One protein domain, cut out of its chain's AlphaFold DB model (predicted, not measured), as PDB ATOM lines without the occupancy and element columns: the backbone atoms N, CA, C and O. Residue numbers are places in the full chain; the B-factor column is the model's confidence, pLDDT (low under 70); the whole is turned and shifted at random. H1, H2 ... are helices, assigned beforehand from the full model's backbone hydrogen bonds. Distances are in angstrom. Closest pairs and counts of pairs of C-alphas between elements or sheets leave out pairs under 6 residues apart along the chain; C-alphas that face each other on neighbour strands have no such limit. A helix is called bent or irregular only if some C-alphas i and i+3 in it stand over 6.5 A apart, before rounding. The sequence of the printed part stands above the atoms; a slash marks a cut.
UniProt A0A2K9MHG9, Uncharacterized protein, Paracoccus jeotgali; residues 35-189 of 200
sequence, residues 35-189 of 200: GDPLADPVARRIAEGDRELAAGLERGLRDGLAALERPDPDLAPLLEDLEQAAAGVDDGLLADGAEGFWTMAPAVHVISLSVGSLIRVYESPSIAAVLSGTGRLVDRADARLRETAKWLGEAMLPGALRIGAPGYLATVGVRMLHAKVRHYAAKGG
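This is residues 35 to 189 of the 200 residues of an uncharacterized protein of Paracoccus jeotgali (UniProt A0A2K9MHG9). What does the model look like? It is a flat array of helices with the long H9 in its middle: H8 folds back on one end of H9 as a helical hairpin, and H1 packs on H9 with H2 and H3 on that same side. H4, H5 and H6 run as an arc along the rim on the other side, with few contacts. What are its make-up and size? The printed part has 155 residues with nine named helices, H1 to H9 in chain order, and no named strand, the class being all helix. It is compact, with a radius of gyration of the C-alphas of 17.1 A and spans of 48 by 45 by 21 A.

Where is the longest helix? H9 holds residues 166 to 187, from C-alpha 166 at (-39.738, -2.283, -33.938) to C-alpha 187 at (-10.561, 7.404, -39.566), 31.3 A. Where are the others? H8 is residues 141 to 155, 21.2 A; H1 is 39 to 47, beginning at C-alpha 39 at (-21.620, -5.199, -39.145), H2 is 51 to 63 and H3 is 76 to 87. H4 is 91 to 103, H5 is 106 to 123, 24.9 A, H6 is 125 to 134 and H7 is 136 to 139. H4 and H5 are only just irregular: C-alphas 97 and 100 are 6.9 A apart, and C-alphas 116 and 119 are 6.8 A apart.

What touches the hub, H9? H1 touches residues 175 to 183 of it about perpendicular, at 74 degrees, closest at the C-alphas of Asp 40 and Ala 179, 5.2 A. H8 and H9 form a hairpin at a steep tilt of 42 degrees, opposite ways, closest at the C-alphas of Ala 155 and Gly 167, 3.8 A. H6 and H9 only just touch, with 3 pairs of C-alphas within 8 A, the closest Gly 133 and Ala 185, 7.2 A. What lies farther out? H2 touches H1 at a steep tilt of 49 degrees, C-alphas of Ala 54 and Ile 46 closest at 5.9 A. H3 and H9 are near each other, as are H5 and H8; H4 touches no helix, and H7 is close to but not clearly touching H6. How complete are the helix backbones? Every O i to N i+4 pair is within hydrogen-bond range in H1, H2, H3, H6, H8 and H9, against 7 of 9 in H4 and 10 of 14 in H5; H7 is too short for such a pair.

How far does it reach? The two C-alphas farthest apart are those of Arg 70 and Ala 107, 47.7 A. Is it continuous? The printed part has no cut, and its one long link is H2 to H3, 12 residues. Where is confidence low? Residues 134 to 139 are under 70 in pLDDT.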
ATOM      1  N   GLY A  35     -13.973  -6.075 -33.095       95.50
ATOM      2  CA  GLY A  35     -15.127  -5.215 -33.373       95.50
ATOM      3  C   GLY A  35     -16.374  -6.052 -33.659       95.50
ATOM      4  O   GLY A  35     -16.643  -7.029 -32.971       95.50
ATOM      5  N   ASP A  36     -17.113  -5.712 -34.716       97.75
ATOM      6  CA  ASP A  36     -18.229  -6.539 -35.192       97.75
ATOM      7  C   ASP A  36     -17.942  -7.007 -36.625       97.75
ATOM      8  O   ASP A  36     -18.202  -6.279 -37.582       97.75
ATOM      9  N   PRO A  37     -17.375  -8.207 -36.817       96.81
ATOM     10  CA  PRO A  37     -16.904  -8.637 -38.131       96.81
ATOM     11  C   PRO A  37     -18.010  -8.704 -39.198       96.81
ATOM     12  O   PRO A  37     -17.687  -8.651 -40.383       96.81
ATOM     13  N   LEU A  38     -19.286  -8.787 -38.801       98.38
ATOM     14  CA  LEU A  38     -20.428  -8.806 -39.719       98.38
ATOM     15  C   LEU A  38     -20.965  -7.396 -39.994       98.38
ATOM     16  O   LEU A  38     -21.250  -7.051 -41.138       98.38
ATOM     17  N   ALA A  39     -21.086  -6.550 -38.966       98.62
ATOM     18  CA  ALA A  39     -21.620  -5.199 -39.145       98.62
ATOM     19  C   ALA A  39     -20.594  -4.212 -39.729       98.62
ATOM     20  O   ALA A  39     -20.979  -3.237 -40.381       98.62
ATOM     21  N   ASP A  40     -19.296  -4.432 -39.518       98.50
ATOM     22  CA  ASP A  40     -18.242  -3.458 -39.834       98.50
ATOM     23  C   ASP A  40     -18.037  -3.229 -41.329       98.50
ATOM     24  O   ASP A  40     -17.967  -2.061 -41.737       98.50
ATOM     25  N   PRO A  41     -17.985  -4.278 -42.176       98.31
ATOM     26  CA  PRO A  41     -17.900  -4.102 -43.622       98.31
ATOM     27  C   PRO A  41     -19.109  -3.336 -44.177       98.31
ATOM     28  O   PRO A  41     -18.935  -2.389 -44.951       98.31
ATOM     29  N   VAL A  42     -20.316  -3.678 -43.710       98.62
ATOM     30  CA  VAL A  42     -21.577  -3.045 -44.125       98.62
ATOM     31  C   VAL A  42     -21.613  -1.577 -43.697       98.62
ATOM     32  O   VAL A  42     -21.860  -0.683 -44.509       98.62
ATOM     33  N   ALA A  43     -21.310  -1.298 -42.428       98.38
ATOM     34  CA  ALA A  43     -21.305   0.051 -41.877       98.38
ATOM     35  C   ALA A  43     -20.284   0.957 -42.568       98.38
ATOM     36  O   ALA A  43     -20.603   2.112 -42.855       98.38
ATOM     37  N   ARG A  44     -19.082   0.440 -42.857       98.12
ATOM     38  CA  ARG A  44     -18.037   1.158 -43.594       98.12
ATOM     39  C   ARG A  44     -18.528   1.571 -44.979       98.12
ATOM     40  O   ARG A  44     -18.473   2.752 -45.304       98.12
ATOM     41  N   ARG A  45     -19.047   0.631 -45.774       98.38
ATOM     42  CA  ARG A  45     -19.517   0.914 -47.141       98.38
ATOM     43  C   ARG A  45     -20.672   1.917 -47.160       98.38
ATOM     44  O   ARG A  45     -20.646   2.873 -47.931       98.38
ATOM     45  N   ILE A  46     -21.638   1.775 -46.249       98.38
ATOM     46  CA  ILE A  46     -22.734   2.747 -46.097       98.38
ATOM     47  C   ILE A  46     -22.192   4.126 -45.680       98.38
ATOM     48  O   ILE A  46     -22.635   5.149 -46.202       98.38
ATOM     49  N   ALA A  47     -21.227   4.180 -44.756       96.75
ATOM     50  CA  ALA A  47     -20.579   5.424 -44.331       96.75
ATOM     51  C   ALA A  47     -19.780   6.102 -45.463       96.75
ATOM     52  O   ALA A  47     -19.648   7.328 -45.466       96.75
ATOM     53  N   GLU A  48     -19.282   5.317 -46.419       96.50
ATOM     54  CA  GLU A  48     -18.574   5.754 -47.629       96.50
ATOM     55  C   GLU A  48     -19.522   6.119 -48.791       96.50
ATOM     56  O   GLU A  48     -19.069   6.662 -49.798       96.50
ATOM     57  N   GLY A  49     -20.836   5.919 -48.630       97.50
ATOM     58  CA  GLY A  49     -21.864   6.408 -49.556       97.50
ATOM     59  C   GLY A  49     -22.583   5.340 -50.381       97.50
ATOM     60  O   GLY A  49     -23.314   5.706 -51.304       97.50
ATOM     61  N   ASP A  50     -22.422   4.054 -50.063       98.25
ATOM     62  CA  ASP A  50     -23.123   2.954 -50.733       98.25
ATOM     63  C   ASP A  50     -24.629   2.947 -50.393       98.25
ATOM     64  O   ASP A  50     -25.078   2.404 -49.379       98.25
ATOM     65  N   ARG A  51     -25.423   3.624 -51.233       97.44
ATOM     66  CA  ARG A  51     -26.876   3.768 -51.040       97.44
ATOM     67  C   ARG A  51     -27.652   2.501 -51.382       97.44
ATOM     68  O   ARG A  51     -28.722   2.294 -50.817       97.44
ATOM     69  N   GLU A  52     -27.140   1.689 -52.303       97.56
ATOM     70  CA  GLU A  52     -27.774   0.426 -52.684       97.56
ATOM     71  C   GLU A  52     -27.689  -0.564 -51.524       97.56
ATOM     72  O   GLU A  52     -28.709  -1.118 -51.118       97.56
ATOM     73  N   LEU A  53     -26.513  -0.673 -50.897       98.12
ATOM     74  CA  LEU A  53     -26.324  -1.484 -49.698       98.12
ATOM     75  C   LEU A  53     -27.192  -1.002 -48.529       98.12
ATOM     76  O   LEU A  53     -27.781  -1.819 -47.825       98.12
ATOM     77  N   ALA A  54     -27.322   0.315 -48.338       98.12
ATOM     78  CA  ALA A  54     -28.197   0.876 -47.307       98.12
ATOM     79  C   ALA A  54     -29.675   0.510 -47.528       98.12
ATOM     80  O   ALA A  54     -30.358   0.117 -46.584       98.12
ATOM     81  N   ALA A  55     -30.158   0.597 -48.772       97.81
ATOM     82  CA  ALA A  55     -31.519   0.200 -49.125       97.81
ATOM     83  C   ALA A  55     -31.725  -1.321 -49.018       97.81
ATOM     84  O   ALA A  55     -32.800  -1.770 -48.621       97.81
ATOM     85  N   GLY A  56     -30.704  -2.113 -49.358       98.19
ATOM     86  CA  GLY A  56     -30.690  -3.562 -49.165       98.19
ATOM     87  C   GLY A  56     -30.787  -3.941 -47.690       98.19
ATOM     88  O   GLY A  56     -31.609  -4.782 -47.337       98.19
ATOM     89  N   LEU A  57     -30.018  -3.273 -46.823       98.44
ATOM     90  CA  LEU A  57     -30.076  -3.464 -45.373       98.44
ATOM     91  C   LEU A  57     -31.464  -3.122 -44.827       98.44
ATOM     92  O   LEU A  57     -32.043  -3.928 -44.112       98.44
ATOM     93  N   GLU A  58     -32.029  -1.962 -45.175       98.12
ATOM     94  CA  GLU A  58     -33.368  -1.576 -44.708       98.12
ATOM     95  C   GLU A  58     -34.430  -2.617 -45.093       98.12
ATOM     96  O   GLU A  58     -35.229  -3.034 -44.252       98.12
ATOM     97  N   ARG A  59     -34.409  -3.065 -46.352       98.06
ATOM     98  CA  ARG A  59     -35.359  -4.052 -46.872       98.06
ATOM     99  C   ARG A  59     -35.156  -5.422 -46.225       98.06
ATOM    100  O   ARG A  59     -36.122  -6.015 -45.766       98.06
ATOM    101  N   GLY A  60     -33.911  -5.877 -46.104       98.25
ATOM    102  CA  GLY A  60     -33.574  -7.146 -45.457       98.25
ATOM    103  C   GLY A  60     -33.927  -7.174 -43.968       98.25
ATOM    104  O   GLY A  60     -34.384  -8.189 -43.464       98.25
ATOM    105  N   LEU A  61     -33.797  -6.053 -43.254       98.06
ATOM    106  CA  LEU A  61     -34.218  -5.981 -41.852       98.06
ATOM    107  C   LEU A  61     -35.739  -5.979 -41.685       98.06
ATOM    108  O   LEU A  61     -36.242  -6.497 -40.689       98.06
ATOM    109  N   ARG A  62     -36.469  -5.368 -42.621       97.62
ATOM    110  CA  ARG A  62     -37.930  -5.289 -42.558       97.62
ATOM    111  C   ARG A  62     -38.596  -6.594 -42.994       97.62
ATOM    112  O   ARG A  62     -39.516  -7.046 -42.322       97.62
ATOM    113  N   ASP A  63     -38.118  -7.169 -44.092       97.12
ATOM    114  CA  ASP A  63     -38.804  -8.240 -44.823       97.12
ATOM    115  C   ASP A  63     -38.015  -9.567 -44.829       97.12
ATOM    116  O   ASP A  63     -38.502 -10.575 -45.341       97.12
ATOM    117  N   GLY A  64     -36.814  -9.581 -44.244       97.38
ATOM    118  CA  GLY A  64     -35.901 -10.723 -44.219       97.38
ATOM    119  C   GLY A  64     -34.961 -10.795 -45.429       97.38
ATOM    120  O   GLY A  64     -35.202 -10.212 -46.489       97.38
ATOM    121  N   LEU A  65     -33.880 -11.556 -45.293       97.88
ATOM    122  CA  LEU A  65     -32.881 -11.859 -46.312       97.88
ATOM    123  C   LEU A  65     -33.509 -12.487 -47.554       97.88
ATOM    124  O   LEU A  65     -33.137 -12.137 -48.672       97.88
ATOM    125  N   ALA A  66     -34.491 -13.372 -47.370       96.94
ATOM    126  CA  ALA A  66     -35.195 -14.036 -48.467       96.94
ATOM    127  C   ALA A  66     -35.963 -13.058 -49.381       96.94
ATOM    128  O   ALA A  66     -36.294 -13.415 -50.510       96.94
ATOM    129  N   ALA A  67     -36.228 -11.827 -48.925       96.38
ATOM    130  CA  ALA A  67     -36.831 -10.780 -49.745       96.38
ATOM    131  C   ALA A  67     -35.832 -10.111 -50.713       96.38
ATOM    132  O   ALA A  67     -36.236  -9.319 -51.568       96.38
ATOM    133  N   LEU A  68     -34.530 -10.394 -50.592       96.94
ATOM    134  CA  LEU A  68     -33.490  -9.850 -51.459       96.94
ATOM    135  C   LEU A  68     -33.197 -10.818 -52.612       96.94
ATOM    136  O   LEU A  68     -32.702 -11.919 -52.399       96.94
ATOM    137  N   GLU A  69     -33.437 -10.394 -53.856       93.31
ATOM    138  CA  GLU A  69     -33.186 -11.235 -55.042       93.31
ATOM    139  C   GLU A  69     -31.699 -11.576 -55.235       93.31
ATOM    140  O   GLU A  69     -31.349 -12.653 -55.716       93.31
ATOM    141  N   ARG A  70     -30.813 -10.630 -54.903       93.69
ATOM    142  CA  ARG A  70     -29.354 -10.751 -55.018       93.69
ATOM    143  C   ARG A  70     -28.705 -10.030 -53.833       93.69
ATOM    144  O   ARG A  70     -28.314  -8.873 -53.989       93.69
ATOM    145  N   PRO A  71     -28.668 -10.649 -52.638       94.12
ATOM    146  CA  PRO A  71     -28.115  -9.997 -51.461       94.12
ATOM    147  C   PRO A  71     -26.610  -9.770 -51.636       94.12
ATOM    148  O   PRO A  71     -25.893 -10.616 -52.170       94.12
ATOM    149  N   ASP A  72     -26.141  -8.602 -51.202       97.94
ATOM    150  CA  ASP A  72     -24.721  -8.257 -51.227       97.94
ATOM    151  C   ASP A  72     -23.918  -9.220 -50.322       97.94
ATOM    152  O   ASP A  72     -24.394  -9.548 -49.232       97.94
ATOM    153  N   PRO A  73     -22.720  -9.677 -50.733       97.00
ATOM    154  CA  PRO A  73     -21.934 -10.651 -49.973       97.00
ATOM    155  C   PRO A  73     -21.473 -10.162 -48.591       97.00
ATOM    156  O   PRO A  73     -21.233 -10.998 -47.726       97.00
ATOM    157  N   ASP A  74     -21.369  -8.848 -48.361       96.56
ATOM    158  CA  ASP A  74     -21.093  -8.298 -47.027       96.56
ATOM    159  C   ASP A  74     -22.375  -8.216 -46.175       96.56
ATOM    160  O   ASP A  74     -22.310  -8.257 -44.948       96.56
ATOM    161  N   LEU A  75     -23.547  -8.092 -46.809       98.31
ATOM    162  CA  LEU A  75     -24.840  -7.937 -46.134       98.31
ATOM    163  C   LEU A  75     -25.489  -9.273 -45.765       98.31
ATOM    164  O   LEU A  75     -26.090  -9.371 -44.697       98.31
ATOM    165  N   ALA A  76     -25.394 -10.283 -46.634       98.50
ATOM    166  CA  ALA A  76     -26.049 -11.572 -46.414       98.50
ATOM    167  C   ALA A  76     -25.637 -12.216 -45.078       98.50
ATOM    168  O   ALA A  76     -26.534 -12.511 -44.292       98.50
ATOM    169  N   PRO A  77     -24.335 -12.316 -44.725       98.62
ATOM    170  CA  PRO A  77     -23.922 -12.929 -43.461       98.62
ATOM    171  C   PRO A  77     -24.437 -12.182 -42.224       98.62
ATOM    172  O   PRO A  77     -24.755 -12.800 -41.213       98.62
ATOM    173  N   LEU A  78     -24.541 -10.848 -42.298       98.62
ATOM    174  CA  LEU A  78     -25.120 -10.043 -41.222       98.62
ATOM    175  C   LEU A  78     -26.611 -10.350 -41.045       98.62
ATOM    176  O   LEU A  78     -27.067 -10.497 -39.915       98.62
ATOM    177  N   LEU A  79     -27.377 -10.430 -42.136       98.62
ATOM    178  CA  LEU A  79     -28.806 -10.739 -42.062       98.62
ATOM    179  C   LEU A  79     -29.053 -12.181 -41.598       98.62
ATOM    180  O   LEU A  79     -29.909 -12.381 -40.746       98.62
ATOM    181  N   GLU A  80     -28.278 -13.157 -42.080       98.31
ATOM    182  CA  GLU A  80     -28.368 -14.559 -41.634       98.31
ATOM    183  C   GLU A  80     -28.160 -14.686 -40.119       98.31
ATOM    184  O   GLU A  80     -28.966 -15.317 -39.435       98.31
ATOM    185  N   ASP A  81     -27.120 -14.039 -39.582       98.19
ATOM    186  CA  ASP A  81     -26.823 -14.007 -38.143       98.19
ATOM    187  C   ASP A  81     -27.976 -13.394 -37.333       98.19
ATOM    188  O   ASP A  81     -28.410 -13.947 -36.319       98.19
ATOM    189  N   LEU A  82     -28.527 -12.273 -37.808       97.75
ATOM    190  CA  LEU A  82     -29.644 -11.593 -37.154       97.75
ATOM    191  C   LEU A  82     -30.934 -12.423 -37.169       97.75
ATOM    192  O   LEU A  82     -31.643 -12.474 -36.162       97.75
ATOM    193  N   GLU A  83     -31.238 -13.083 -38.284       97.50
ATOM    194  CA  GLU A  83     -32.409 -13.951 -38.408       97.50
ATOM    195  C   GLU A  83     -32.275 -15.208 -37.557       97.50
ATOM    196  O   GLU A  83     -33.225 -15.586 -36.869       97.50
ATOM    197  N   GLN A  84     -31.092 -15.824 -37.541       96.56
ATOM    198  CA  GLN A  84     -30.810 -16.972 -36.688       96.56
ATOM    199  C   GLN A  84     -30.960 -16.605 -35.209       96.56
ATOM    200  O   GLN A  84     -31.587 -17.350 -34.450       96.56
ATOM    201  N   ALA A  85     -30.444 -15.441 -34.804       93.62
ATOM    202  CA  ALA A  85     -30.615 -14.933 -33.450       93.62
ATOM    203  C   ALA A  85     -32.101 -14.720 -33.120       93.62
ATOM    204  O   ALA A  85     -32.571 -15.224 -32.105       93.62
ATOM    205  N   ALA A  86     -32.863 -14.050 -33.992       92.56
ATOM    206  CA  ALA A  86     -34.289 -13.792 -33.781       92.56
ATOM    207  C   ALA A  86     -35.150 -15.072 -33.775       92.56
ATOM    208  O   ALA A  86     -36.180 -15.123 -33.095       92.56
ATOM    209  N   ALA A  87     -34.749 -16.108 -34.516       91.25
ATOM    210  CA  ALA A  87     -35.419 -17.406 -34.541       91.25
ATOM    211  C   ALA A  87     -35.141 -18.237 -33.277       91.25
ATOM    212  O   ALA A  87     -36.025 -18.958 -32.819       91.25
ATOM    213  N   GLY A  88     -33.941 -18.117 -32.700       86.88
ATOM    214  CA  GLY A  88     -33.524 -18.849 -31.497       86.88
ATOM    215  C   GLY A  88     -34.097 -18.318 -30.178       86.88
ATOM    216  O   GLY A  88     -33.810 -18.878 -29.121       86.88
ATOM    217  N   VAL A  89     -34.880 -17.240 -30.221       84.88
ATOM    218  CA  VAL A  89     -35.457 -16.585 -29.043       84.88
ATOM    219  C   VAL A  89     -36.716 -17.304 -28.547       84.88
ATOM    220  O   VAL A  89     -37.648 -17.563 -29.314       84.88
ATOM    221  N   ASP A  90     -36.762 -17.547 -27.235       90.12
ATOM    222  CA  ASP A  90     -37.953 -17.985 -26.504       90.12
ATOM    223  C   ASP A  90     -38.834 -16.773 -26.150       90.12
ATOM    224  O   ASP A  90     -38.480 -15.944 -25.306       90.12
ATOM    225  N   ASP A  91     -39.993 -16.668 -26.804       84.88
ATOM    226  CA  ASP A  91     -40.938 -15.567 -26.585       84.88
ATOM    227  C   ASP A  91     -41.563 -15.582 -25.187       84.88
ATOM    228  O   ASP A  91     -41.887 -14.514 -24.667       84.88
ATOM    229  N   GLY A  92     -41.739 -16.761 -24.580       88.44
ATOM    230  CA  GLY A  92     -42.263 -16.879 -23.221       88.44
ATOM    231  C   GLY A  92     -41.272 -16.298 -22.222       88.44
ATOM    232  O   GLY A  92     -41.627 -15.432 -21.426       88.44
ATOM    233  N   LEU A  93     -39.996 -16.672 -22.358       89.44
ATOM    234  CA  LEU A  93     -38.920 -16.124 -21.533       89.44
ATOM    235  C   LEU A  93     -38.797 -14.599 -21.673       89.44
ATOM    236  O   LEU A  93     -38.592 -13.904 -20.675       89.44
ATOM    237  N   LEU A  94     -38.916 -14.062 -22.892       88.12
ATOM    238  CA  LEU A  94     -38.873 -12.614 -23.103       88.12
ATOM    239  C   LEU A  94     -40.090 -11.894 -22.526       88.12
ATOM    240  O   LEU A  94     -39.928 -10.826 -21.936       88.12
ATOM    241  N   ALA A  95     -41.291 -12.449 -22.695       85.50
ATOM    242  CA  ALA A  95     -42.511 -11.859 -22.153       85.50
ATOM    243  C   ALA A  95     -42.459 -11.804 -20.619       85.50
ATOM    244  O   ALA A  95     -42.689 -10.737 -20.044       85.50
ATOM    245  N   ASP A  96     -42.067 -12.909 -19.981       88.31
ATOM    246  CA  ASP A  96     -41.932 -13.007 -18.526       88.31
ATOM    247  C   ASP A  96     -40.828 -12.068 -18.009       88.31
ATOM    248  O   ASP A  96     -41.027 -11.304 -17.064       88.31
ATOM    249  N   GLY A  97     -39.661 -12.056 -18.665       86.81
ATOM    250  CA  GLY A  97     -38.536 -11.198 -18.283       86.81
ATOM    251  C   GLY A  97     -38.813  -9.700 -18.453       86.81
ATOM    252  O   GLY A  97     -38.255  -8.876 -17.722       86.81
ATOM    253  N   ALA A  98     -39.685  -9.330 -19.392       88.00
ATOM    254  CA  ALA A  98     -40.052  -7.945 -19.648       88.00
ATOM    255  C   ALA A  98     -41.186  -7.425 -18.755       88.00
ATOM    256  O   ALA A  98     -41.378  -6.210 -18.685       88.00
ATOM    257  N   GLU A  99     -41.919  -8.285 -18.041       87.69
ATOM    258  CA  GLU A  99     -43.059  -7.875 -17.208       87.69
ATOM    259  C   GLU A  99     -42.670  -6.779 -16.206       87.69
ATOM    260  O   GLU A  99     -43.345  -5.750 -16.090       87.69
ATOM    261  N   GLY A 100     -41.528  -6.944 -15.533       88.00
ATOM    262  CA  GLY A 100     -41.006  -5.952 -14.591       88.00
ATOM    263  C   GLY A 100     -40.756  -4.585 -15.235       88.00
ATOM    264  O   GLY A 100     -40.915  -3.553 -14.586       88.00
ATOM    265  N   PHE A 101     -40.414  -4.545 -16.524       89.38
ATOM    266  CA  PHE A 101     -40.202  -3.290 -17.234       89.38
ATOM    267  C   PHE A 101     -41.512  -2.517 -17.438       89.38
ATOM    268  O   PHE A 101     -41.547  -1.302 -17.245       89.38
ATOM    269  N   TRP A 102     -42.607  -3.203 -17.758       86.12
ATOM    270  CA  TRP A 102     -43.897  -2.567 -18.063       86.12
ATOM    271  C   TRP A 102     -44.774  -2.299 -16.841       86.12
ATOM    272  O   TRP A 102     -45.680  -1.470 -16.903       86.12
ATOM    273  N   THR A 103     -44.507  -2.982 -15.728       89.75
ATOM    274  CA  THR A 103     -45.273  -2.852 -14.478       89.75
ATOM    275  C   THR A 103     -44.653  -1.860 -13.493       89.75
ATOM    276  O   THR A 103     -45.352  -1.317 -12.635       89.75
ATOM    277  N   MET A 104     -43.351  -1.582 -13.607       90.94
ATOM    278  CA  MET A 104     -42.667  -0.609 -12.758       90.94
ATOM    279  C   MET A 104     -43.050   0.833 -13.102       90.94
ATOM    280  O   MET A 104     -43.209   1.216 -14.261       90.94
ATOM    281  N   ALA A 105     -43.138   1.673 -12.069       92.25
ATOM    282  CA  ALA A 105     -43.426   3.092 -12.244       92.25
ATOM    283  C   ALA A 105     -42.317   3.789 -13.065       92.25
ATOM    284  O   ALA A 105     -41.135   3.537 -12.815       92.25
ATOM    285  N   PRO A 106     -42.644   4.750 -13.957       88.56
ATOM    286  CA  PRO A 106     -41.654   5.442 -14.794       88.56
ATOM    287  C   PRO A 106     -40.464   6.047 -14.033       88.56
ATOM    288  O   PRO A 106     -39.347   6.083 -14.546       88.56
ATOM    289  N   ALA A 107     -40.672   6.489 -12.788       91.00
ATOM    290  CA  ALA A 107     -39.605   7.020 -11.941       91.00
ATOM    291  C   ALA A 107     -38.495   5.990 -11.649       91.00
ATOM    292  O   ALA A 107     -37.324   6.360 -11.586       91.00
ATOM    293  N   VAL A 108     -38.844   4.704 -11.525       91.81
ATOM    294  CA  VAL A 108     -37.876   3.613 -11.320       91.81
ATOM    295  C   VAL A 108     -36.941   3.510 -12.523       91.81
ATOM    296  O   VAL A 108     -35.725   3.436 -12.348       91.81
ATOM    297  N   HIS A 109     -37.483   3.605 -13.740       88.62
ATOM    298  CA  HIS A 109     -36.696   3.582 -14.976       88.62
ATOM    299  C   HIS A 109     -35.758   4.774 -15.090       88.62
ATOM    300  O   HIS A 109     -34.586   4.603 -15.415       88.62
ATOM    301  N   VAL A 110     -36.242   5.976 -14.763       87.69
ATOM    302  CA  VAL A 110     -35.415   7.191 -14.793       87.69
ATOM    303  C   VAL A 110     -34.244   7.073 -13.823       87.69
ATOM    304  O   VAL A 110     -33.110   7.349 -14.215       87.69
ATOM    305  N   ILE A 111     -34.488   6.635 -12.586       90.12
ATOM    306  CA  ILE A 111     -33.438   6.485 -11.570       90.12
ATOM    307  C   ILE A 111     -32.449   5.384 -11.971       90.12
ATOM    308  O   ILE A 111     -31.238   5.613 -11.939       90.12
ATOM    309  N   SER A 112     -32.955   4.221 -12.390       90.19
ATOM    310  CA  SER A 112     -32.139   3.067 -12.777       90.19
ATOM    311  C   SER A 112     -31.242   3.382 -13.978       90.19
ATOM    312  O   SER A 112     -30.028   3.176 -13.917       90.19
ATOM    313  N   LEU A 113     -31.803   3.974 -15.039       87.38
ATOM    314  CA  LEU A 113     -31.043   4.338 -16.233       87.38
ATOM    315  C   LEU A 113     -30.084   5.501 -15.954       87.38
ATOM    316  O   LEU A 113     -28.892   5.387 -16.224       87.38
ATOM    317  N   SER A 114     -30.578   6.607 -15.394       84.12
ATOM    318  CA  SER A 114     -29.800   7.850 -15.292       84.12
ATOM    319  C   SER A 114     -28.724   7.760 -14.217       84.12
ATOM    320  O   SER A 114     -27.539   7.899 -14.510       84.12
ATOM    321  N   VAL A 115     -29.127   7.514 -12.970       83.38
ATOM    322  CA  VAL A 115     -28.218   7.544 -11.815       83.38
ATOM    323  C   VAL A 115     -27.566   6.179 -11.594       83.38
ATOM    324  O   VAL A 115     -26.406   6.107 -11.202       83.38
ATOM    325  N   GLY A 116     -28.290   5.087 -11.859       86.06
ATOM    326  CA  GLY A 116     -27.800   3.729 -11.614       86.06
ATOM    327  C   GLY A 116     -26.787   3.227 -12.646       86.06
ATOM    328  O   GLY A 116     -25.736   2.697 -12.264       86.06
ATOM    329  N   SER A 117     -27.115   3.374 -13.933       89.75
ATOM    330  CA  SER A 117     -26.352   2.812 -15.054       89.75
ATOM    331  C   SER A 117     -25.437   3.840 -15.722       89.75
ATOM    332  O   SER A 117     -24.218   3.666 -15.737       89.75
ATOM    333  N   LEU A 118     -25.992   4.945 -16.235       86.44
ATOM    334  CA  LEU A 118     -25.262   5.835 -17.144       86.44
ATOM    335  C   LEU A 118     -24.073   6.552 -16.500       86.44
ATOM    336  O   LEU A 118     -23.042   6.685 -17.155       86.44
ATOM    337  N   ILE A 119     -24.175   6.964 -15.231       86.19
ATOM    338  CA  ILE A 119     -23.039   7.573 -14.512       86.19
ATOM    339  C   ILE A 119     -21.840   6.616 -14.512       86.19
ATOM    340  O   ILE A 119     -20.757   6.989 -14.955       86.19
ATOM    341  N   ARG A 120     -22.051   5.352 -14.124       86.12
ATOM    342  CA  ARG A 120     -20.986   4.337 -14.092       86.12
ATOM    343  C   ARG A 120     -20.452   3.984 -15.473       86.12
ATOM    344  O   ARG A 120     -19.259   3.752 -15.636       86.12
ATOM    345  N   VAL A 121     -21.320   3.954 -16.482       87.56
ATOM    346  CA  VAL A 121     -20.904   3.735 -17.872       87.56
ATOM    347  C   VAL A 121     -19.964   4.854 -18.334       87.56
ATOM    348  O   VAL A 121     -18.940   4.576 -18.955       87.56
ATOM    349  N   TYR A 122     -20.263   6.111 -18.005       85.44
ATOM    350  CA  TYR A 122     -19.439   7.253 -18.411       85.44
ATOM    351  C   TYR A 122     -18.163   7.442 -17.584       85.44
ATOM    352  O   TYR A 122     -17.235   8.084 -18.070       85.44
ATOM    353  N   GLU A 123     -18.066   6.840 -16.397       87.31
ATOM    354  CA  GLU A 123     -16.810   6.756 -15.635       87.31
ATOM    355  C   GLU A 123     -15.761   5.861 -16.315       87.31
ATOM    356  O   GLU A 123     -14.569   5.994 -16.045       87.31
ATOM    357  N   SER A 124     -16.174   4.960 -17.216       89.50
ATOM    358  CA  SER A 124     -15.256   4.069 -17.925       89.50
ATOM    359  C   SER A 124     -14.325   4.849 -18.865       89.50
ATOM    360  O   SER A 124     -14.803   5.425 -19.851       89.50
ATOM    361  N   PRO A 125     -12.991   4.811 -18.663       89.38
ATOM    362  CA  PRO A 125     -12.051   5.558 -19.500       89.38
ATOM    363  C   PRO A 125     -12.106   5.163 -20.980       89.38
ATOM    364  O   PRO A 125     -11.979   6.016 -21.857       89.38
ATOM    365  N   SER A 126     -12.369   3.885 -21.279       89.50
ATOM    366  CA  SER A 126     -12.507   3.413 -22.660       89.50
ATOM    367  C   SER A 126     -13.748   3.969 -23.353       89.50
ATOM    368  O   SER A 126     -13.704   4.293 -24.536       89.50
ATOM    369  N   ILE A 127     -14.853   4.105 -22.614       89.12
ATOM    370  CA  ILE A 127     -16.092   4.682 -23.141       89.12
ATOM    371  C   ILE A 127     -15.918   6.192 -23.299       89.12
ATOM    372  O   ILE A 127     -16.232   6.740 -24.355       89.12
ATOM    373  N   ALA A 128     -15.346   6.857 -22.293       87.00
ATOM    374  CA  ALA A 128     -15.044   8.280 -22.337       87.00
ATOM    375  C   ALA A 128     -14.144   8.646 -23.531       87.00
ATOM    376  O   ALA A 128     -14.423   9.636 -24.200       87.00
ATOM    377  N   ALA A 129     -13.132   7.830 -23.851       87.00
ATOM    378  CA  ALA A 129     -12.242   8.041 -24.997       87.00
ATOM    379  C   ALA A 129     -12.978   8.026 -26.349       87.00
ATOM    380  O   ALA A 129     -12.694   8.840 -27.224       87.00
ATOM    381  N   VAL A 130     -13.953   7.129 -26.524       87.44
ATOM    382  CA  VAL A 130     -14.787   7.104 -27.737       87.44
ATOM    383  C   VAL A 130     -15.724   8.307 -27.756       87.44
ATOM    384  O   VAL A 130     -15.842   8.999 -28.766       87.44
ATOM    385  N   LEU A 131     -16.394   8.586 -26.639       83.19
ATOM    386  CA  LEU A 131     -17.421   9.618 -26.596       83.19
ATOM    387  C   LEU A 131     -16.850  11.036 -26.724       83.19
ATOM    388  O   LEU A 131     -17.462  11.858 -27.411       83.19
ATOM    389  N   SER A 132     -15.678  11.310 -26.143       78.75
ATOM    390  CA  SER A 132     -14.974  12.590 -26.294       78.75
ATOM    391  C   SER A 132     -14.547  12.831 -27.744       78.75
ATOM    392  O   SER A 132     -14.729  13.935 -28.253       78.75
ATOM    393  N   GLY A 133     -14.100  11.785 -28.447       71.44
ATOM    394  CA  GLY A 133     -13.746  11.854 -29.867       71.44
ATOM    395  C   GLY A 133     -14.926  12.158 -30.798       71.44
ATOM    396  O   GLY A 133     -14.726  12.695 -31.883       71.44
ATOM    397  N   THR A 134     -16.168  11.861 -30.390       67.88
ATOM    398  CA  THR A 134     -17.364  12.115 -31.222       67.88
ATOM    399  C   THR A 134     -17.975  13.511 -31.061       67.88
ATOM    400  O   THR A 134     -18.834  13.876 -31.863       67.88
ATOM    401  N   GLY A 135     -17.632  14.262 -30.005       62.66
ATOM    402  CA  GLY A 135     -18.211  15.578 -29.669       62.66
ATOM    403  C   GLY A 135     -19.698  15.583 -29.257       62.66
ATOM    404  O   GLY A 135     -20.146  16.473 -28.538       62.66
ATOM    405  N   ARG A 136     -20.484  14.558 -29.619       63.31
ATOM    406  CA  ARG A 136     -21.950  14.519 -29.419       63.31
ATOM    407  C   ARG A 136     -22.400  14.485 -27.957       63.31
ATOM    408  O   ARG A 136     -23.559  14.794 -27.689       63.31
ATOM    409  N   LEU A 137     -21.528  14.090 -27.025       60.03
ATOM    410  CA  LEU A 137     -21.831  14.141 -25.591       60.03
ATOM    411  C   LEU A 137     -21.909  15.569 -25.044       60.03
ATOM    412  O   LEU A 137     -22.606  15.777 -24.059       60.03
ATOM    413  N   VAL A 138     -21.211  16.524 -25.658       63.44
ATOM    414  CA  VAL A 138     -21.189  17.916 -25.191       63.44
ATOM    415  C   VAL A 138     -22.415  18.662 -25.718       63.44
ATOM    416  O   VAL A 138     -23.118  19.312 -24.952       63.44
ATOM    417  N   ASP A 139     -22.736  18.482 -27.001       66.88
ATOM    418  CA  ASP A 139     -23.737  19.324 -27.668       66.88
ATOM    419  C   ASP A 139     -25.163  18.748 -27.658       66.88
ATOM    420  O   ASP A 139     -26.124  19.485 -27.868       66.88
ATOM    421  N   ARG A 140     -25.328  17.423 -27.492       75.81
ATOM    422  CA  ARG A 140     -26.621  16.729 -27.703       75.81
ATOM    423  C   ARG A 140     -26.888  15.585 -26.719       75.81
ATOM    424  O   ARG A 140     -27.470  14.561 -27.092       75.81
ATOM    425  N   ALA A 141     -26.458  15.738 -25.468       78.19
ATOM    426  CA  ALA A 141     -26.634  14.719 -24.431       78.19
ATOM    427  C   ALA A 141     -28.108  14.318 -24.231       78.19
ATOM    428  O   ALA A 141     -28.425  13.132 -24.149       78.19
ATOM    429  N   ASP A 142     -29.021  15.289 -24.223       82.19
ATOM    430  CA  ASP A 142     -30.459  15.078 -24.037       82.19
ATOM    431  C   ASP A 142     -31.084  14.222 -25.154       82.19
ATOM    432  O   ASP A 142     -31.895  13.332 -24.888       82.19
ATOM    433  N   ALA A 143     -30.679  14.450 -26.406       83.06
ATOM    434  CA  ALA A 143     -31.129  13.667 -27.549       83.06
ATOM    435  C   ALA A 143     -30.677  12.205 -27.431       83.06
ATOM    436  O   ALA A 143     -31.495  11.308 -27.611       83.06
ATOM    437  N   ARG A 144     -29.422  11.962 -27.031       81.12
ATOM    438  CA  ARG A 144     -28.890  10.600 -26.841       81.12
ATOM    439  C   ARG A 144     -29.595   9.838 -25.720       81.12
ATOM    440  O   ARG A 144     -29.835   8.638 -25.847       81.12
ATOM    441  N   LEU A 145     -29.949  10.523 -24.631       84.69
ATOM    442  CA  LEU A 145     -30.736   9.926 -23.548       84.69
ATOM    443  C   LEU A 145     -32.121   9.503 -24.042       84.69
ATOM    444  O   LEU A 145     -32.563   8.392 -23.752       84.69
ATOM    445  N   ARG A 146     -32.784  10.353 -24.838       87.31
ATOM    446  CA  ARG A 146     -34.081  10.015 -25.445       87.31
ATOM    447  C   ARG A 146     -33.973   8.878 -26.458       87.31
ATOM    448  O   ARG A 146     -34.838   8.012 -26.459       87.31
ATOM    449  N   GLU A 147     -32.923   8.845 -27.277       89.81
ATOM    450  CA  GLU A 147     -32.643   7.739 -28.206       89.81
ATOM    451  C   GLU A 147     -32.468   6.412 -27.454       89.81
ATOM    452  O   GLU A 147     -33.078   5.412 -27.824       89.81
ATOM    453  N   THR A 148     -31.712   6.422 -26.350       90.75
ATOM    454  CA  THR A 148     -31.498   5.237 -25.503       90.75
ATOM    455  C   THR A 148     -32.801   4.767 -24.857       90.75
ATOM    456  O   THR A 148     -33.124   3.585 -24.916       90.75
ATOM    457  N   ALA A 149     -33.576   5.686 -24.270       90.12
ATOM    458  CA  ALA A 149     -34.855   5.358 -23.643       90.12
ATOM    459  C   ALA A 149     -35.876   4.824 -24.661       90.12
ATOM    460  O   ALA A 149     -36.603   3.879 -24.362       90.12
ATOM    461  N   LYS A 150     -35.904   5.402 -25.870       91.94
ATOM    462  CA  LYS A 150     -36.747   4.930 -26.970       91.94
ATOM    463  C   LYS A 150     -36.370   3.506 -27.379       91.94
ATOM    464  O   LYS A 150     -37.252   2.655 -27.401       91.94
ATOM    465  N   TRP A 151     -35.088   3.250 -27.656       95.06
ATOM    466  CA  TRP A 151     -34.611   1.911 -28.016       95.06
ATOM    467  C   TRP A 151     -34.953   0.884 -26.932       95.06
ATOM    468  O   TRP A 151     -35.494  -0.171 -27.250       95.06
ATOM    469  N   LEU A 152     -34.710   1.216 -25.660       92.50
ATOM    470  CA  LEU A 152     -35.025   0.330 -24.541       92.50
ATOM    471  C   LEU A 152     -36.522  -0.002 -24.490       92.50
ATOM    472  O   LEU A 152     -36.886  -1.164 -24.358       92.50
ATOM    473  N   GLY A 153     -37.393   0.999 -24.648       91.56
ATOM    474  CA  GLY A 153     -38.834   0.769 -24.729       91.56
ATOM    475  C   GLY A 153     -39.218  -0.128 -25.910       91.56
ATOM    476  O   GLY A 153     -39.931  -1.109 -25.734       91.56
ATOM    477  N   GLU A 154     -38.723   0.157 -27.111       92.88
ATOM    478  CA  GLU A 154     -39.035  -0.648 -28.299       92.88
ATOM    479  C   GLU A 154     -38.553  -2.101 -28.164       92.88
ATOM    480  O   GLU A 154     -39.263  -3.012 -28.580       92.88
ATOM    481  N   ALA A 155     -37.386  -2.333 -27.557       92.81
ATOM    482  CA  ALA A 155     -36.792  -3.660 -27.404       92.81
ATOM    483  C   ALA A 155     -37.488  -4.536 -26.351       92.81
ATOM    484  O   ALA A 155     -37.507  -5.757 -26.493       92.81
ATOM    485  N   MET A 156     -38.064  -3.936 -25.309       91.25
ATOM    486  CA  MET A 156     -38.659  -4.683 -24.196       91.25
ATOM    487  C   MET A 156     -40.089  -5.170 -24.487       91.25
ATOM    488  O   MET A 156     -40.690  -5.840 -23.650       91.25
ATOM    489  N   LEU A 157     -40.703  -4.762 -25.606       88.50
ATOM    490  CA  LEU A 157     -42.115  -5.059 -25.869       88.50
ATOM    491  C   LEU A 157     -42.267  -6.541 -26.254       88.50
ATOM    492  O   LEU A 157     -41.437  -7.057 -27.008       88.50
ATOM    493  N   PRO A 158     -43.327  -7.239 -25.804       87.12
ATOM    494  CA  PRO A 158     -43.562  -8.624 -26.205       87.12
ATOM    495  C   PRO A 158     -43.583  -8.778 -27.733       87.12
ATOM    496  O   PRO A 158     -44.266  -8.030 -28.432       87.12
ATOM    497  N   GLY A 159     -42.807  -9.732 -28.256       88.56
ATOM    498  CA  GLY A 159     -42.679  -9.990 -29.696       88.56
ATOM    499  C   GLY A 159     -41.894  -8.934 -30.486       88.56
ATOM    500  O   GLY A 159     -41.728  -9.077 -31.697       88.56
ATOM    501  N   ALA A 160     -41.369  -7.885 -29.843       91.88
ATOM    502  CA  ALA A 160     -40.728  -6.781 -30.552       91.88
ATOM    503  C   ALA A 160     -39.348  -7.115 -31.129       91.88
ATOM    504  O   ALA A 160     -38.842  -6.339 -31.936       91.88
ATOM    505  N   LEU A 161     -38.761  -8.255 -30.757       92.94
ATOM    506  CA  LEU A 161     -37.481  -8.742 -31.282       92.94
ATOM    507  C   LEU A 161     -37.630  -9.716 -32.465       92.94
ATOM    508  O   LEU A 161     -36.629 -10.243 -32.950       92.94
ATOM    509  N   ARG A 162     -38.854  -9.946 -32.961       92.44
ATOM    510  CA  ARG A 162     -39.079 -10.706 -34.201       92.44
ATOM    511  C   ARG A 162     -38.611  -9.914 -35.425       92.44
ATOM    512  O   ARG A 162     -38.575  -8.686 -35.401       92.44
ATOM    513  N   ILE A 163     -38.273 -10.624 -36.502       95.25
ATOM    514  CA  ILE A 163     -37.818 -10.021 -37.765       95.25
ATOM    515  C   ILE A 163     -38.819  -8.944 -38.212       95.25
ATOM    516  O   ILE A 163     -40.031  -9.159 -38.183       95.25
ATOM    517  N   GLY A 164     -38.307  -7.762 -38.562       95.19
ATOM    518  CA  GLY A 164     -39.107  -6.607 -38.980       95.19
ATOM    519  C   GLY A 164     -39.852  -5.862 -37.865       95.19
ATOM    520  O   GLY A 164     -40.382  -4.776 -38.115       95.19
ATOM    521  N   ALA A 165     -39.882  -6.379 -36.634       95.12
ATOM    522  CA  ALA A 165     -40.558  -5.722 -35.520       95.12
ATOM    523  C   ALA A 165     -39.753  -4.514 -34.985       95.12
ATOM    524  O   ALA A 165     -38.533  -4.444 -35.158       95.12
ATOM    525  N   PRO A 166     -40.400  -3.534 -34.320       95.12
ATOM    526  CA  PRO A 166     -39.738  -2.283 -33.938       95.12
ATOM    527  C   PRO A 166     -38.492  -2.457 -33.059       95.12
ATOM    528  O   PRO A 166     -37.481  -1.803 -33.307       95.12
ATOM    529  N   GLY A 167     -38.532  -3.356 -32.072       94.94
ATOM    530  CA  GLY A 167     -37.402  -3.628 -31.179       94.94
ATOM    531  C   GLY A 167     -36.217  -4.273 -31.897       94.94
ATOM    532  O   GLY A 167     -35.070  -3.899 -31.646       94.94
ATOM    533  N   TYR A 168     -36.485  -5.179 -32.838       96.44
ATOM    534  CA  TYR A 168     -35.495  -5.780 -33.728       96.44
ATOM    535  C   TYR A 168     -34.809  -4.700 -34.570       96.44
ATOM    536  O   TYR A 168     -33.591  -4.542 -34.500       96.44
ATOM    537  N   LEU A 169     -35.591  -3.877 -35.279       97.56
ATOM    538  CA  LEU A 169     -35.064  -2.789 -36.108       97.56
ATOM    539  C   LEU A 169     -34.236  -1.790 -35.287       97.56
ATOM    540  O   LEU A 169     -33.147  -1.395 -35.703       97.56
ATOM    541  N   ALA A 170     -34.728  -1.398 -34.109       96.94
ATOM    542  CA  ALA A 170     -34.037  -0.464 -33.230       96.94
ATOM    543  C   ALA A 170     -32.719  -1.049 -32.693       96.94
ATOM    544  O   ALA A 170     -31.695  -0.367 -32.695       96.94
ATOM    545  N   THR A 171     -32.719  -2.324 -32.297       97.25
ATOM    546  CA  THR A 171     -31.529  -3.021 -31.777       97.25
ATOM    547  C   THR A 171     -30.458  -3.183 -32.849       97.25
ATOM    548  O   THR A 171     -29.289  -2.870 -32.605       97.25
ATOM    549  N   VAL A 172     -30.842  -3.566 -34.069       97.88
ATOM    550  CA  VAL A 172     -29.902  -3.594 -35.198       97.88
ATOM    551  C   VAL A 172     -29.427  -2.184 -35.552       97.88
ATOM    552  O   VAL A 172     -28.252  -1.986 -35.855       97.88
ATOM    553  N   GLY A 173     -30.289  -1.172 -35.431       97.62
ATOM    554  CA  GLY A 173     -29.907   0.233 -35.567       97.62
ATOM    555  C   GLY A 173     -28.772   0.640 -34.620       97.62
ATOM    556  O   GLY A 173     -27.824   1.299 -35.054       97.62
ATOM    557  N   VAL A 174     -28.814   0.204 -33.355       97.44
ATOM    558  CA  VAL A 174     -27.725   0.418 -32.380       97.44
ATOM    559  C   VAL A 174     -26.455  -0.341 -32.786       97.44
ATOM    560  O   VAL A 174     -25.372   0.250 -32.773       97.44
ATOM    561  N   ARG A 175     -26.568  -1.604 -33.221       98.00
ATOM    562  CA  ARG A 175     -25.435  -2.403 -33.739       98.00
ATOM    563  C   ARG A 175     -24.731  -1.684 -34.899       98.00
ATOM    564  O   ARG A 175     -23.517  -1.476 -34.867       98.00
ATOM    565  N   MET A 176     -25.499  -1.196 -35.873       98.38
ATOM    566  CA  MET A 176     -24.980  -0.443 -37.020       98.38
ATOM    567  C   MET A 176     -24.420   0.929 -36.628       98.38
ATOM    568  O   MET A 176     -23.423   1.375 -37.199       98.38
ATOM    569  N   LEU A 177     -25.020   1.606 -35.643       95.50
ATOM    570  CA  LEU A 177     -24.473   2.841 -35.083       95.50
ATOM    571  C   LEU A 177     -23.080   2.600 -34.493       95.50
ATOM    572  O   LEU A 177     -22.159   3.349 -34.816       95.50
ATOM    573  N   HIS A 178     -22.907   1.562 -33.673       96.44
ATOM    574  CA  HIS A 178     -21.608   1.203 -33.098       96.44
ATOM    575  C   HIS A 178     -20.576   0.886 -34.181       96.44
ATOM    576  O   HIS A 178     -19.457   1.401 -34.126       96.44
ATOM    577  N   ALA A 179     -20.975   0.148 -35.218       98.06
ATOM    578  CA  ALA A 179     -20.104  -0.145 -36.348       98.06
ATOM    579  C   ALA A 179     -19.642   1.115 -37.102       98.06
ATOM    580  O   ALA A 179     -18.454   1.286 -37.394       98.06
ATOM    581  N   LYS A 180     -20.550   2.072 -37.322       95.88
ATOM    582  CA  LYS A 180     -20.203   3.382 -37.900       95.88
ATOM    583  C   LYS A 180     -19.294   4.197 -36.983       95.88
ATOM    584  O   LYS A 180     -18.378   4.855 -37.475       95.88
ATOM    585  N   VAL A 181     -19.523   4.168 -35.667       94.06
ATOM    586  CA  VAL A 181     -18.659   4.862 -34.697       94.06
ATOM    587  C   VAL A 181     -17.241   4.301 -34.746       94.06
ATOM    588  O   VAL A 181     -16.310   5.097 -34.828       94.06
ATOM    589  N   ARG A 182     -17.053   2.976 -34.789       95.44
ATOM    590  CA  ARG A 182     -15.716   2.376 -34.952       95.44
ATOM    591  C   ARG A 182     -15.040   2.807 -36.250       95.44
ATOM    592  O   ARG A 182     -13.877   3.203 -36.213       95.44
ATOM    593  N   HIS A 183     -15.763   2.805 -37.374       95.56
ATOM    594  CA  HIS A 183     -15.228   3.278 -38.655       95.56
ATOM    595  C   HIS A 183     -14.718   4.728 -38.565       95.56
ATOM    596  O   HIS A 183     -13.577   5.014 -38.937       95.56
ATOM    597  N   TYR A 184     -15.533   5.647 -38.041       92.94
ATOM    598  CA  TYR A 184     -15.136   7.052 -37.935       92.94
ATOM    599  C   TYR A 184     -14.085   7.304 -36.851       92.94
ATOM    600  O   TYR A 184     -13.243   8.176 -37.046       92.94
ATOM    601  N   ALA A 185     -14.084   6.543 -35.755       91.75
ATOM    602  CA  ALA A 185     -13.036   6.611 -34.741       91.75
ATOM    603  C   ALA A 185     -11.677   6.220 -35.337       91.75
ATOM    604  O   ALA A 185     -10.708   6.963 -35.190       91.75
ATOM    605  N   ALA A 186     -11.618   5.117 -36.093       91.38
ATOM    606  CA  ALA A 186     -10.405   4.705 -36.795       91.38
ATOM    607  C   ALA A 186      -9.941   5.771 -37.804       91.38
ATOM    608  O   ALA A 186      -8.776   6.163 -37.804       91.38
ATOM    609  N   LYS A 187     -10.861   6.317 -38.614       91.25
ATOM    610  CA  LYS A 187     -10.561   7.404 -39.566       91.25
ATOM    611  C   LYS A 187     -10.107   8.697 -38.876       91.25
ATOM    612  O   LYS A 187      -9.326   9.453 -39.445       91.25
ATOM    613  N   GLY A 188     -10.603   8.947 -37.667       89.69
ATOM    614  CA  GLY A 188     -10.259  10.087 -36.822       89.69
ATOM    615  C   GLY A 188      -8.969   9.915 -36.017       89.69
ATOM    616  O   GLY A 188      -8.646  10.802 -35.234       89.69
ATOM    617  N   GLY A 189      -8.238   8.808 -36.191       89.44
ATOM    618  CA  GLY A 189      -6.963   8.573 -35.510       89.44
ATOM    619  C   GLY A 189      -7.097   8.094 -34.063       89.44
ATOM    620  O   GLY A 189      -6.212   8.369 -33.257       89.44
TER     621      GLY A 189